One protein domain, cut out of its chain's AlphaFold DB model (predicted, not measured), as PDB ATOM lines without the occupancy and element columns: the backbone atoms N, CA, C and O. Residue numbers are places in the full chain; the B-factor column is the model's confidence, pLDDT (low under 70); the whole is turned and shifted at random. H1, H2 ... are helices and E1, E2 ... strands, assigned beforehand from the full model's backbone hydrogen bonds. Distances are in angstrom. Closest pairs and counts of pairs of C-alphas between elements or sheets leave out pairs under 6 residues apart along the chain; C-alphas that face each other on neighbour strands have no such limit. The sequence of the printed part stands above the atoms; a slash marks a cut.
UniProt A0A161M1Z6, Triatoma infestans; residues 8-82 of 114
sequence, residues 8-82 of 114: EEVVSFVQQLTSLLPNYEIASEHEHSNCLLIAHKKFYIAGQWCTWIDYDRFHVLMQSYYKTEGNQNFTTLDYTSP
ATOM      1  N   GLU A   8      14.071 -17.449  46.591       96.06
ATOM      2  CA  GLU A   8      14.341 -16.194  47.301       96.06
ATOM      3  C   GLU A   8      15.170 -16.391  48.587       96.06
ATOM      4  O   GLU A   8      15.979 -15.538  48.949       96.06
ATOM      5  N   GLU A   9      15.040 -17.539  49.264       97.00
ATOM      6  CA  GLU A   9      15.883 -17.869  50.423       97.00
ATOM      7  C   GLU A   9      17.327 -18.152  49.992       97.00
ATOM      8  O   GLU A   9      18.268 -17.707  50.653       97.00
ATOM      9  N   VAL A  10      17.516 -18.833  48.854       97.81
ATOM     10  CA  VAL A  10      18.847 -19.060  48.271       97.81
ATOM     11  C   VAL A  10      19.458 -17.739  47.793       97.81
ATOM     12  O   VAL A  10      20.628 -17.485  48.076       97.81
ATOM     13  N   VAL A  11      18.679 -16.861  47.149       98.12
ATOM     14  CA  VAL A  11      19.115 -15.512  46.742       98.12
ATOM     15  C   VAL A  11      19.591 -14.716  47.958       98.12
ATOM     16  O   VAL A  11      20.716 -14.218  47.957       98.12
ATOM     17  N   SER A  12      18.779 -14.641  49.018       98.38
ATOM     18  CA  SER A  12      19.115 -13.913  50.250       98.38
ATOM     19  C   SER A  12      20.388 -14.443  50.910       98.38
ATOM     20  O   SER A  12      21.268 -13.672  51.307       98.38
ATOM     21  N   PHE A  13      20.533 -15.768  50.984       98.31
ATOM     22  CA  PHE A  13      21.745 -16.396  51.498       98.31
ATOM     23  C   PHE A  13      22.975 -16.030  50.655       98.31
ATOM     24  O   PHE A  13      24.014 -15.646  51.193       98.31
ATOM     25  N   VAL A  14      22.864 -16.103  49.327       98.44
ATOM     26  CA  VAL A  14      23.970 -15.807  48.408       98.44
ATOM     27  C   VAL A  14      24.346 -14.319  48.424       98.44
ATOM     28  O   VAL A  14      25.528 -13.986  48.343       98.44
ATOM     29  N   GLN A  15      23.386 -13.407  48.590       98.25
ATOM     30  CA  GLN A  15      23.658 -11.977  48.783       98.25
ATOM     31  C   GLN A  15      24.469 -11.722  50.063       98.25
ATOM     32  O   GLN A  15      25.460 -10.993  50.039       98.25
ATOM     33  N   GLN A  16      24.114 -12.381  51.169       98.44
ATOM     34  CA  GLN A  16      24.895 -12.310  52.408       98.44
ATOM     35  C   GLN A  16      26.295 -12.906  52.219       98.44
ATOM     36  O   GLN A  16      27.282 -12.294  52.625       98.44
ATOM     37  N   LEU A  17      26.410 -14.050  51.540       98.31
ATOM     38  CA  LEU A  17      27.695 -14.686  51.251       98.31
ATOM     39  C   LEU A  17      28.603 -13.789  50.395       98.31
ATOM     40  O   LEU A  17      29.771 -13.603  50.720       98.31
ATOM     41  N   THR A  18      28.072 -13.202  49.322       98.06
ATOM     42  CA  THR A  18      28.840 -12.308  48.437       98.06
ATOM     43  C   THR A  18      29.276 -11.021  49.133       98.06
ATOM     44  O   THR A  18      30.367 -10.534  48.854       98.06
ATOM     45  N   SER A  19      28.519 -10.528  50.121       97.69
ATOM     46  CA  SER A  19      28.951  -9.399  50.963       97.69
ATOM     47  C   SER A  19      30.224  -9.688  51.775       97.69
ATOM     48  O   SER A  19      30.959  -8.765  52.124       97.69
ATOM     49  N   LEU A  20      30.511 -10.970  52.034       98.25
ATOM     50  CA  LEU A  20      31.694 -11.439  52.760       98.25
ATOM     51  C   LEU A  20      32.847 -11.853  51.827       98.25
ATOM     52  O   LEU A  20      33.939 -12.145  52.311       98.25
ATOM     53  N   LEU A  21      32.623 -11.895  50.508       97.69
ATOM     54  CA  LEU A  21      33.600 -12.329  49.508       97.69
ATOM     55  C   LEU A  21      34.022 -11.142  48.628       97.69
ATOM     56  O   LEU A  21      33.350 -10.828  47.642       97.69
ATOM     57  N   PRO A  22      35.163 -10.489  48.928       95.75
ATOM     58  CA  PRO A  22      35.657  -9.394  48.108       95.75
ATOM     59  C   PRO A  22      35.831  -9.851  46.659       95.75
ATOM     60  O   PRO A  22      36.327 -10.945  46.397       95.75
ATOM     61  N   ASN A  23      35.469  -8.985  45.715       97.81
ATOM     62  CA  ASN A  23      35.552  -9.235  44.274       97.81
ATOM     63  C   ASN A  23      34.621 -10.320  43.722       97.81
ATOM     64  O   ASN A  23      34.776 -10.658  42.553       97.81
ATOM     65  N   TYR A  24      33.657 -10.834  44.482       98.56
ATOM     66  CA  TYR A  24      32.644 -11.754  43.966       98.56
ATOM     67  C   TYR A  24      31.254 -11.127  44.023       98.56
ATOM     68  O   TYR A  24      30.901 -10.469  44.994       98.56
ATOM     69  N   GLU A  25      30.464 -11.342  42.975       98.50
ATOM     70  CA  GLU A  25      29.069 -10.904  42.882       98.50
ATOM     71  C   GLU A  25      28.232 -11.965  42.164       98.50
ATOM     72  O   GLU A  25      28.762 -12.890  41.542       98.50
ATOM     73  N   ILE A  26      26.911 -11.847  42.269       98.56
ATOM     74  CA  ILE A  26      25.976 -12.732  41.576       98.56
ATOM     75  C   ILE A  26      25.936 -12.334  40.100       98.56
ATOM     76  O   ILE A  26      25.549 -11.216  39.764       98.56
ATOM     77  N   ALA A  27      26.325 -13.256  39.224       98.50
ATOM     78  CA  ALA A  27      26.324 -13.032  37.782       98.50
ATOM     79  C   ALA A  27      25.047 -13.536  37.106       98.50
ATOM     80  O   ALA A  27      24.574 -12.942  36.139       98.50
ATOM     81  N   SER A  28      24.498 -14.648  37.595       98.44
ATOM     82  CA  SER A  28      23.405 -15.362  36.943       98.44
ATOM     83  C   SER A  28      22.566 -16.125  37.963       98.44
ATOM     84  O   SER A  28      23.071 -16.538  39.009       98.44
ATOM     85  N   GLU A  29      21.290 -16.318  37.648       97.88
ATOM     86  CA  GLU A  29      20.380 -17.198  38.380       97.88
ATOM     87  C   GLU A  29      19.689 -18.163  37.424       97.88
ATOM     88  O   GLU A  29      19.525 -17.861  36.247       97.88
ATOM     89  N   HIS A  30      19.278 -19.313  37.950       96.56
ATOM     90  CA  HIS A  30      18.351 -20.228  37.303       96.56
ATOM     91  C   HIS A  30      17.320 -20.698  38.332       96.56
ATOM     92  O   HIS A  30      17.547 -21.662  39.073       96.56
ATOM     93  N   GLU A  31      16.181 -20.004  38.385       94.94
ATOM     94  CA  GLU A  31      15.129 -20.235  39.385       94.94
ATOM     95  C   GLU A  31      14.581 -21.664  39.305       94.94
ATOM     96  O   GLU A  31      14.339 -22.306  40.328       94.94
ATOM     97  N   HIS A  32      14.437 -22.208  38.092       90.06
ATOM     98  CA  HIS A  32      13.846 -23.531  37.903       90.06
ATOM     99  C   HIS A  32      14.668 -24.652  38.551       90.06
ATOM    100  O   HIS A  32      14.099 -25.599  39.095       90.06
ATOM    101  N   SER A  33      15.997 -24.527  38.526       92.88
ATOM    102  CA  SER A  33      16.909 -25.447  39.214       92.88
ATOM    103  C   SER A  33      17.298 -24.974  40.615       92.88
ATOM    104  O   SER A  33      18.110 -25.634  41.258       92.88
ATOM    105  N   ASN A  34      16.741 -23.854  41.083       94.56
ATOM    106  CA  ASN A  34      17.094 -23.193  42.333       94.56
ATOM    107  C   ASN A  34      18.613 -22.980  42.502       94.56
ATOM    108  O   ASN A  34      19.210 -23.375  43.504       94.56
ATOM    109  N   CYS A  35      19.248 -22.402  41.481       96.44
ATOM    110  CA  CYS A  35      20.697 -22.235  41.419       96.44
ATOM    111  C   CYS A  35      21.079 -20.771  41.169       96.44
ATOM    112  O   CYS A  35      20.388 -20.060  40.442       96.44
ATOM    113  N   LEU A  36      22.200 -20.340  41.748       98.25
ATOM    114  CA  LEU A  36      22.834 -19.052  41.471       98.25
ATOM    115  C   LEU A  36      24.311 -19.256  41.137       98.25
ATOM    116  O   LEU A  36      24.988 -20.094  41.733       98.25
ATOM    117  N   LEU A  37      24.817 -18.439  40.218       98.31
ATOM    118  CA  LEU A  37      26.233 -18.350  39.896       98.31
ATOM    119  C   LEU A  37      26.826 -17.095  40.536       98.31
ATOM    120  O   LEU A  37      26.498 -15.972  40.147       98.31
ATOM    121  N   ILE A  38      27.760 -17.298  41.459       98.56
ATOM    122  CA  ILE A  38      28.637 -16.243  41.963       98.56
ATOM    123  C   ILE A  38      29.912 -16.240  41.113       98.56
ATOM    124  O   ILE A  38      30.559 -17.278  40.965       98.56
ATOM    125  N   ALA A  39      30.300 -15.086  40.575       98.44
ATOM    126  CA  ALA A  39      31.483 -14.944  39.735       98.44
ATOM    127  C   ALA A  39      32.420 -13.848  40.251       98.44
ATOM    128  O   ALA A  39      31.995 -12.857  40.844       98.44
ATOM    129  N   HIS A  40      33.719 -14.019  40.000       98.50
ATOM    130  CA  HIS A  40      34.704 -12.983  40.292       98.50
ATOM    131  C   HIS A  40      34.508 -11.798  39.332       98.50
ATOM    132  O   HIS A  40      34.415 -12.001  38.122       98.50
ATOM    133  N   LYS A  41      34.591 -10.559  39.822       98.31
ATOM    134  CA  LYS A  41      34.440  -9.299  39.066       98.31
ATOM    135  C   LYS A  41      35.398  -9.127  37.884       98.31
ATOM    136  O   LYS A  41      35.209  -8.239  37.069       98.31
ATOM    137  N   LYS A  42      36.395 -10.007  37.733       98.19
ATOM    138  CA  LYS A  42      37.267 -10.037  36.542       98.19
ATOM    139  C   LYS A  42      36.501 -10.450  35.280       98.19
ATOM    140  O   LYS A  42      36.940 -10.156  34.180       98.19
ATOM    141  N   PHE A  43      35.373 -11.133  35.468       98.44
ATOM    142  CA  PHE A  43      34.426 -11.501  34.425       98.44
ATOM    143  C   PHE A  43      33.335 -10.443  34.225       98.44
ATOM    144  O   PHE A  43      32.482 -10.620  33.366       98.44
ATOM    145  N   TYR A  44      33.339  -9.351  34.995       98.25
ATOM    146  CA  TYR A  44      32.467  -8.206  34.760       98.25
ATOM    147  C   TYR A  44      33.223  -7.179  33.915       98.25
ATOM    148  O   TYR A  44      34.003  -6.371  34.421       98.25
ATOM    149  N   ILE A  45      33.054  -7.269  32.600       98.06
ATOM    150  CA  ILE A  45      33.872  -6.568  31.611       98.06
ATOM    151  C   ILE A  45      32.992  -5.524  30.933       98.06
ATOM    152  O   ILE A  45      31.953  -5.859  30.380       98.06
ATOM    153  N   ALA A  46      33.397  -4.251  30.968       96.44
ATOM    154  CA  ALA A  46      32.667  -3.152  30.320       96.44
ATOM    155  C   ALA A  46      31.167  -3.071  30.697       96.44
ATOM    156  O   ALA A  46      30.323  -2.769  29.857       96.44
ATOM    157  N   GLY A  47      30.830  -3.339  31.964       97.06
ATOM    158  CA  GLY A  47      29.457  -3.231  32.473       97.06
ATOM    159  C   GLY A  47      28.564  -4.454  32.222       97.06
ATOM    160  O   GLY A  47      27.377  -4.408  32.536       97.06
ATOM    161  N   GLN A  48      29.113  -5.549  31.692       97.94
ATOM    162  CA  GLN A  48      28.390  -6.797  31.448       97.94
ATOM    163  C   GLN A  48      29.115  -7.994  32.064       97.94
ATOM    164  O   GLN A  48      30.344  -8.043  32.122       97.94
ATOM    165  N   TRP A  49      28.341  -8.978  32.516       98.56
ATOM    166  CA  TRP A  49      28.886 -10.271  32.902       98.56
ATOM    167  C   TRP A  49      29.290 -11.049  31.652       98.56
ATOM    168  O   TRP A  49      28.508 -11.176  30.717       98.56
ATOM    169  N   CYS A  50      30.507 -11.578  31.661       98.56
ATOM    170  CA  CYS A  50      31.042 -12.496  30.671       98.56
ATOM    171  C   CYS A  50      31.390 -13.800  31.394       98.56
ATOM    172  O   CYS A  50      32.521 -14.026  31.819       98.56
ATOM    173  N   THR A  51      30.383 -14.632  31.658       98.12
ATOM    174  CA  THR A  51      30.573 -15.926  32.341       98.12
ATOM    175  C   THR A  51      30.418 -17.124  31.415       98.12
ATOM    176  O   THR A  51      30.615 -18.258  31.850       98.12
ATOM    177  N   TRP A  52      30.074 -16.888  30.150       97.94
ATOM    178  CA  TRP A  52      29.908 -17.938  29.157       97.94
ATOM    179  C   TRP A  52      31.223 -18.252  28.451       97.94
ATOM    180  O   TRP A  52      32.182 -17.480  28.497       97.94
ATOM    181  N   ILE A  53      31.264 -19.421  27.819       98.00
ATOM    182  CA  ILE A  53      32.414 -19.896  27.057       98.00
ATOM    183  C   ILE A  53      32.172 -19.551  25.589       98.00
ATOM    184  O   ILE A  53      31.207 -20.019  24.987       98.00
ATOM    185  N   ASP A  54      33.066 -18.759  25.007       98.25
ATOM    186  CA  ASP A  54      33.221 -18.694  23.559       98.25
ATOM    187  C   ASP A  54      33.932 -19.979  23.113       98.25
ATOM    188  O   ASP A  54      35.160 -20.099  23.177       98.25
ATOM    189  N   TYR A  55      33.140 -20.985  22.732       98.19
ATOM    190  CA  TYR A  55      33.673 -22.284  22.334       98.19
ATOM    191  C   TYR A  55      34.524 -22.186  21.072       98.19
ATOM    192  O   TYR A  55      35.562 -22.840  21.009       98.19
ATOM    193  N   ASP A  56      34.146 -21.372  20.090       98.31
ATOM    194  CA  ASP A  56      34.923 -21.228  18.857       98.31
ATOM    195  C   ASP A  56      36.312 -20.662  19.172       98.31
ATOM    196  O   ASP A  56      37.339 -21.222  18.767       98.31
ATOM    197  N   ARG A  57      36.364 -19.614  20.003       98.31
ATOM    198  CA  ARG A  57      37.618 -19.032  20.480       98.31
ATOM    199  C   ARG A  57      38.428 -20.013  21.322       98.31
ATOM    200  O   ARG A  57      39.638 -20.123  21.118       98.31
ATOM    201  N   PHE A  58      37.783 -20.743  22.229       98.38
ATOM    202  CA  PHE A  58      38.429 -21.767  23.048       98.38
ATOM    203  C   PHE A  58      39.089 -22.852  22.187       98.38
ATOM    204  O   PHE A  58      40.250 -23.185  22.418       98.38
ATOM    205  N   HIS A  59      38.402 -23.366  21.160       98.31
ATOM    206  CA  HIS A  59      38.966 -24.382  20.268       98.31
ATOM    207  C   HIS A  59      40.188 -23.858  19.506       98.31
ATOM    208  O   HIS A  59      41.185 -24.574  19.397       98.31
ATOM    209  N   VAL A  60      40.159 -22.606  19.034       98.31
ATOM    210  CA  VAL A  60      41.320 -21.968  18.389       98.31
ATOM    211  C   VAL A  60      42.506 -21.877  19.353       98.31
ATOM    212  O   VAL A  60      43.614 -22.285  19.005       98.31
ATOM    213  N   LEU A  61      42.282 -21.383  20.573       98.25
ATOM    214  CA  LEU A  61      43.328 -21.250  21.592       98.25
ATOM    215  C   LEU A  61      43.921 -22.607  21.982       98.25
ATOM    216  O   LEU A  61      45.140 -22.754  22.055       98.25
ATOM    217  N   MET A  62      43.067 -23.613  22.158       97.88
ATOM    218  CA  MET A  62      43.480 -24.968  22.503       97.88
ATOM    219  C   MET A  62      44.317 -25.610  21.388       97.88
ATOM    220  O   MET A  62      45.347 -26.228  21.655       97.88
ATOM    221  N   GLN A  63      43.932 -25.425  20.122       98.06
ATOM    222  CA  GLN A  63      44.733 -25.889  18.987       98.06
ATOM    223  C   GLN A  63      46.113 -25.222  18.952       98.06
ATOM    224  O   GLN A  63      47.109 -25.904  18.708       98.06
ATOM    225  N   SER A  64      46.193 -23.912  19.198       97.75
ATOM    226  CA  SER A  64      47.469 -23.192  19.283       97.75
ATOM    227  C   SER A  64      48.341 -23.689  20.436       97.75
ATOM    228  O   SER A  64      49.537 -23.910  20.241       97.75
ATOM    229  N   TYR A  65      47.753 -23.930  21.607       98.19
ATOM    230  CA  TYR A  65      48.455 -24.495  22.757       98.19
ATOM    231  C   TYR A  65      49.109 -25.840  22.410       98.19
ATOM    232  O   TYR A  65      50.312 -26.006  22.601       98.19
ATOM    233  N   TYR A  66      48.362 -26.773  21.804       97.81
ATOM    234  CA  TYR A  66      48.911 -28.077  21.414       97.81
ATOM    235  C   TYR A  66      49.954 -27.989  20.295       97.81
ATOM    236  O   TYR A  66      50.979 -28.660  20.369       97.81
ATOM    237  N   LYS A  67      49.738 -27.144  19.277       97.94
ATOM    238  CA  LYS A  67      50.699 -26.952  18.172       97.94
ATOM    239  C   LYS A  67      52.036 -26.377  18.632       97.94
ATOM    240  O   LYS A  67      53.043 -26.582  17.968       97.94
ATOM    241  N   THR A  68      52.027 -25.621  19.724       97.25
ATOM    242  CA  THR A  68      53.216 -24.965  20.275       97.25
ATOM    243  C   THR A  68      53.799 -25.713  21.469       97.25
ATOM    244  O   THR A  68      54.660 -25.160  22.152       97.25
ATOM    245  N   GLU A  69      53.327 -26.937  21.740       95.69
ATOM    246  CA  GLU A  69      53.748 -27.758  22.884       95.69
ATOM    247  C   GLU A  69      53.640 -27.008  24.226       95.69
ATOM    248  O   GLU A  69      54.467 -27.156  25.121       95.69
ATOM    249  N   GLY A  70      52.610 -26.168  24.365       92.62
ATOM    250  CA  GLY A  70      52.345 -25.391  25.577       92.62
ATOM    251  C   GLY A  70      53.096 -24.063  25.696       92.62
ATOM    252  O   GLY A  70      52.972 -23.386  26.717       92.62
ATOM    253  N   ASN A  71      53.835 -23.636  24.666       94.81
ATOM    254  CA  ASN A  71      54.483 -22.319  24.674       94.81
ATOM    255  C   ASN A  71      53.472 -21.169  24.536       94.81
ATOM    256  O   ASN A  71      53.659 -20.104  25.128       94.81
ATOM    257  N   GLN A  72      52.384 -21.370  23.785       95.69
ATOM    258  CA  GLN A  72      51.297 -20.398  23.685       95.69
ATOM    259  C   GLN A  72      50.189 -20.724  24.692       95.69
ATOM    260  O   GLN A  72      49.240 -21.449  24.395       95.69
ATOM    261  N   ASN A  73      50.321 -20.160  25.891       96.81
ATOM    262  CA  ASN A  73      49.321 -20.260  26.950       96.81
ATOM    263  C   ASN A  73      48.149 -19.294  26.736       96.81
ATOM    264  O   ASN A  73      48.263 -18.289  26.035       96.81
ATOM    265  N   PHE A  74      47.025 -19.599  27.379       97.75
ATOM    266  CA  PHE A  74      45.847 -18.739  27.430       97.75
ATOM    267  C   PHE A  74      45.127 -18.906  28.771       97.75
ATOM    268  O   PHE A  74      45.362 -19.853  29.522       97.75
ATOM    269  N   THR A  75      44.255 -17.960  29.084       97.25
ATOM    270  CA  THR A  75      43.502 -17.870  30.332       97.25
ATOM    271  C   THR A  75      42.004 -17.865  30.056       97.25
ATOM    272  O   THR A  75      41.560 -17.681  28.926       97.25
ATOM    273  N   THR A  76      41.194 -18.010  31.104       96.50
ATOM    274  CA  THR A  76      39.727 -17.975  30.986       96.50
ATOM    275  C   THR A  76      39.187 -16.671  30.397       96.50
ATOM    276  O   THR A  76      38.118 -16.673  29.798       96.50
ATOM    277  N   LEU A  77      39.919 -15.562  30.537       97.81
ATOM    278  CA  LEU A  77      39.509 -14.281  29.961       97.81
ATOM    279  C   LEU A  77      39.655 -14.253  28.431       97.81
ATOM    280  O   LEU A  77      38.981 -13.462  27.785       97.81
ATOM    281  N   ASP A  78      40.478 -15.127  27.843       98.25
ATOM    282  CA  ASP A  78      40.744 -15.140  26.397       98.25
ATOM    283  C   ASP A  78      39.630 -15.798  25.568       98.25
ATOM    284  O   ASP A  78      39.615 -15.653  24.344       98.25
ATOM    285  N   TYR A  79      38.724 -16.527  26.225       98.25
ATOM    286  CA  TYR A  79      37.590 -17.237  25.619       98.25
ATOM    287  C   TYR A  79      36.282 -17.003  26.379       98.25
ATOM    288  O   TYR A  79      35.373 -17.833  26.363       98.25
ATOM    289  N   THR A  80      36.183 -15.883  27.087       98.25
ATOM    290  CA  THR A  80      34.936 -15.509  27.742       98.25
ATOM    291  C   THR A  80      33.958 -14.887  26.746       98.25
ATOM    292  O   THR A  80      34.355 -14.146  25.850       98.25
ATOM    293  N   SER A  81      32.675 -15.179  26.923       98.31
ATOM    294  CA  SER A  81      31.570 -14.629  26.142       98.31
ATOM    295  C   SER A  81      30.549 -13.975  27.077       98.31
ATOM    296  O   SER A  81      30.420 -14.423  28.228       98.31
ATOM    297  N   PRO A  82      29.820 -12.933  26.629       98.38
ATOM    298  CA  PRO A  82      28.751 -12.325  27.408       98.38
ATOM    299  C   PRO A  82      27.751 -13.359  27.926       98.38
ATOM    300  O   PRO A  82      27.290 -14.238  27.196       98.38
TER     301      PRO A  82
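This is residues 8 to 82 of the 114 residues of a protein of Triatoma infestans (UniProt A0A161M1Z6). What shape is it? Two lobes: H1 packs on the E1 and E2 hairpin, and a long link, residues 41 to 54, leads to H2 with short H3. How large is it? The printed part has 75 residues, is mixed, helices and strands, and runs H1 E1 E2 H2 H3. It is loose, with radius of gyration of the C-alphas 15.8 A and spans 48 by 28 by 22 A.

How do strands pair? E1, residues 24 to 30, and antiparallel E2, residues 35 to 40, form a hairpin; N 27 and O 37 are 2.9 A apart. Where are helices? H1, residues 8 to 19, has C-alpha 18 closest to E1's C-alpha 25, 5.7 A. H2, residues 55 to 67, touches H3, residues 76 to 79, with residues 55 to 58 alone; the closest C-alphas, 58 and 79, are 5.3 A apart. Every O i to N i+4 pair is within hydrogen-bond range in H1 and H2; H3 is too short for one.

Where does H1 begin? C-alpha 8 is at (14.341, -16.194, 47.301). Where does H3 end? C-alpha 79 is at (37.590, -17.237, 25.619).

Any cut? The printed part has no cut. Low confidence? No printed residue is under 70.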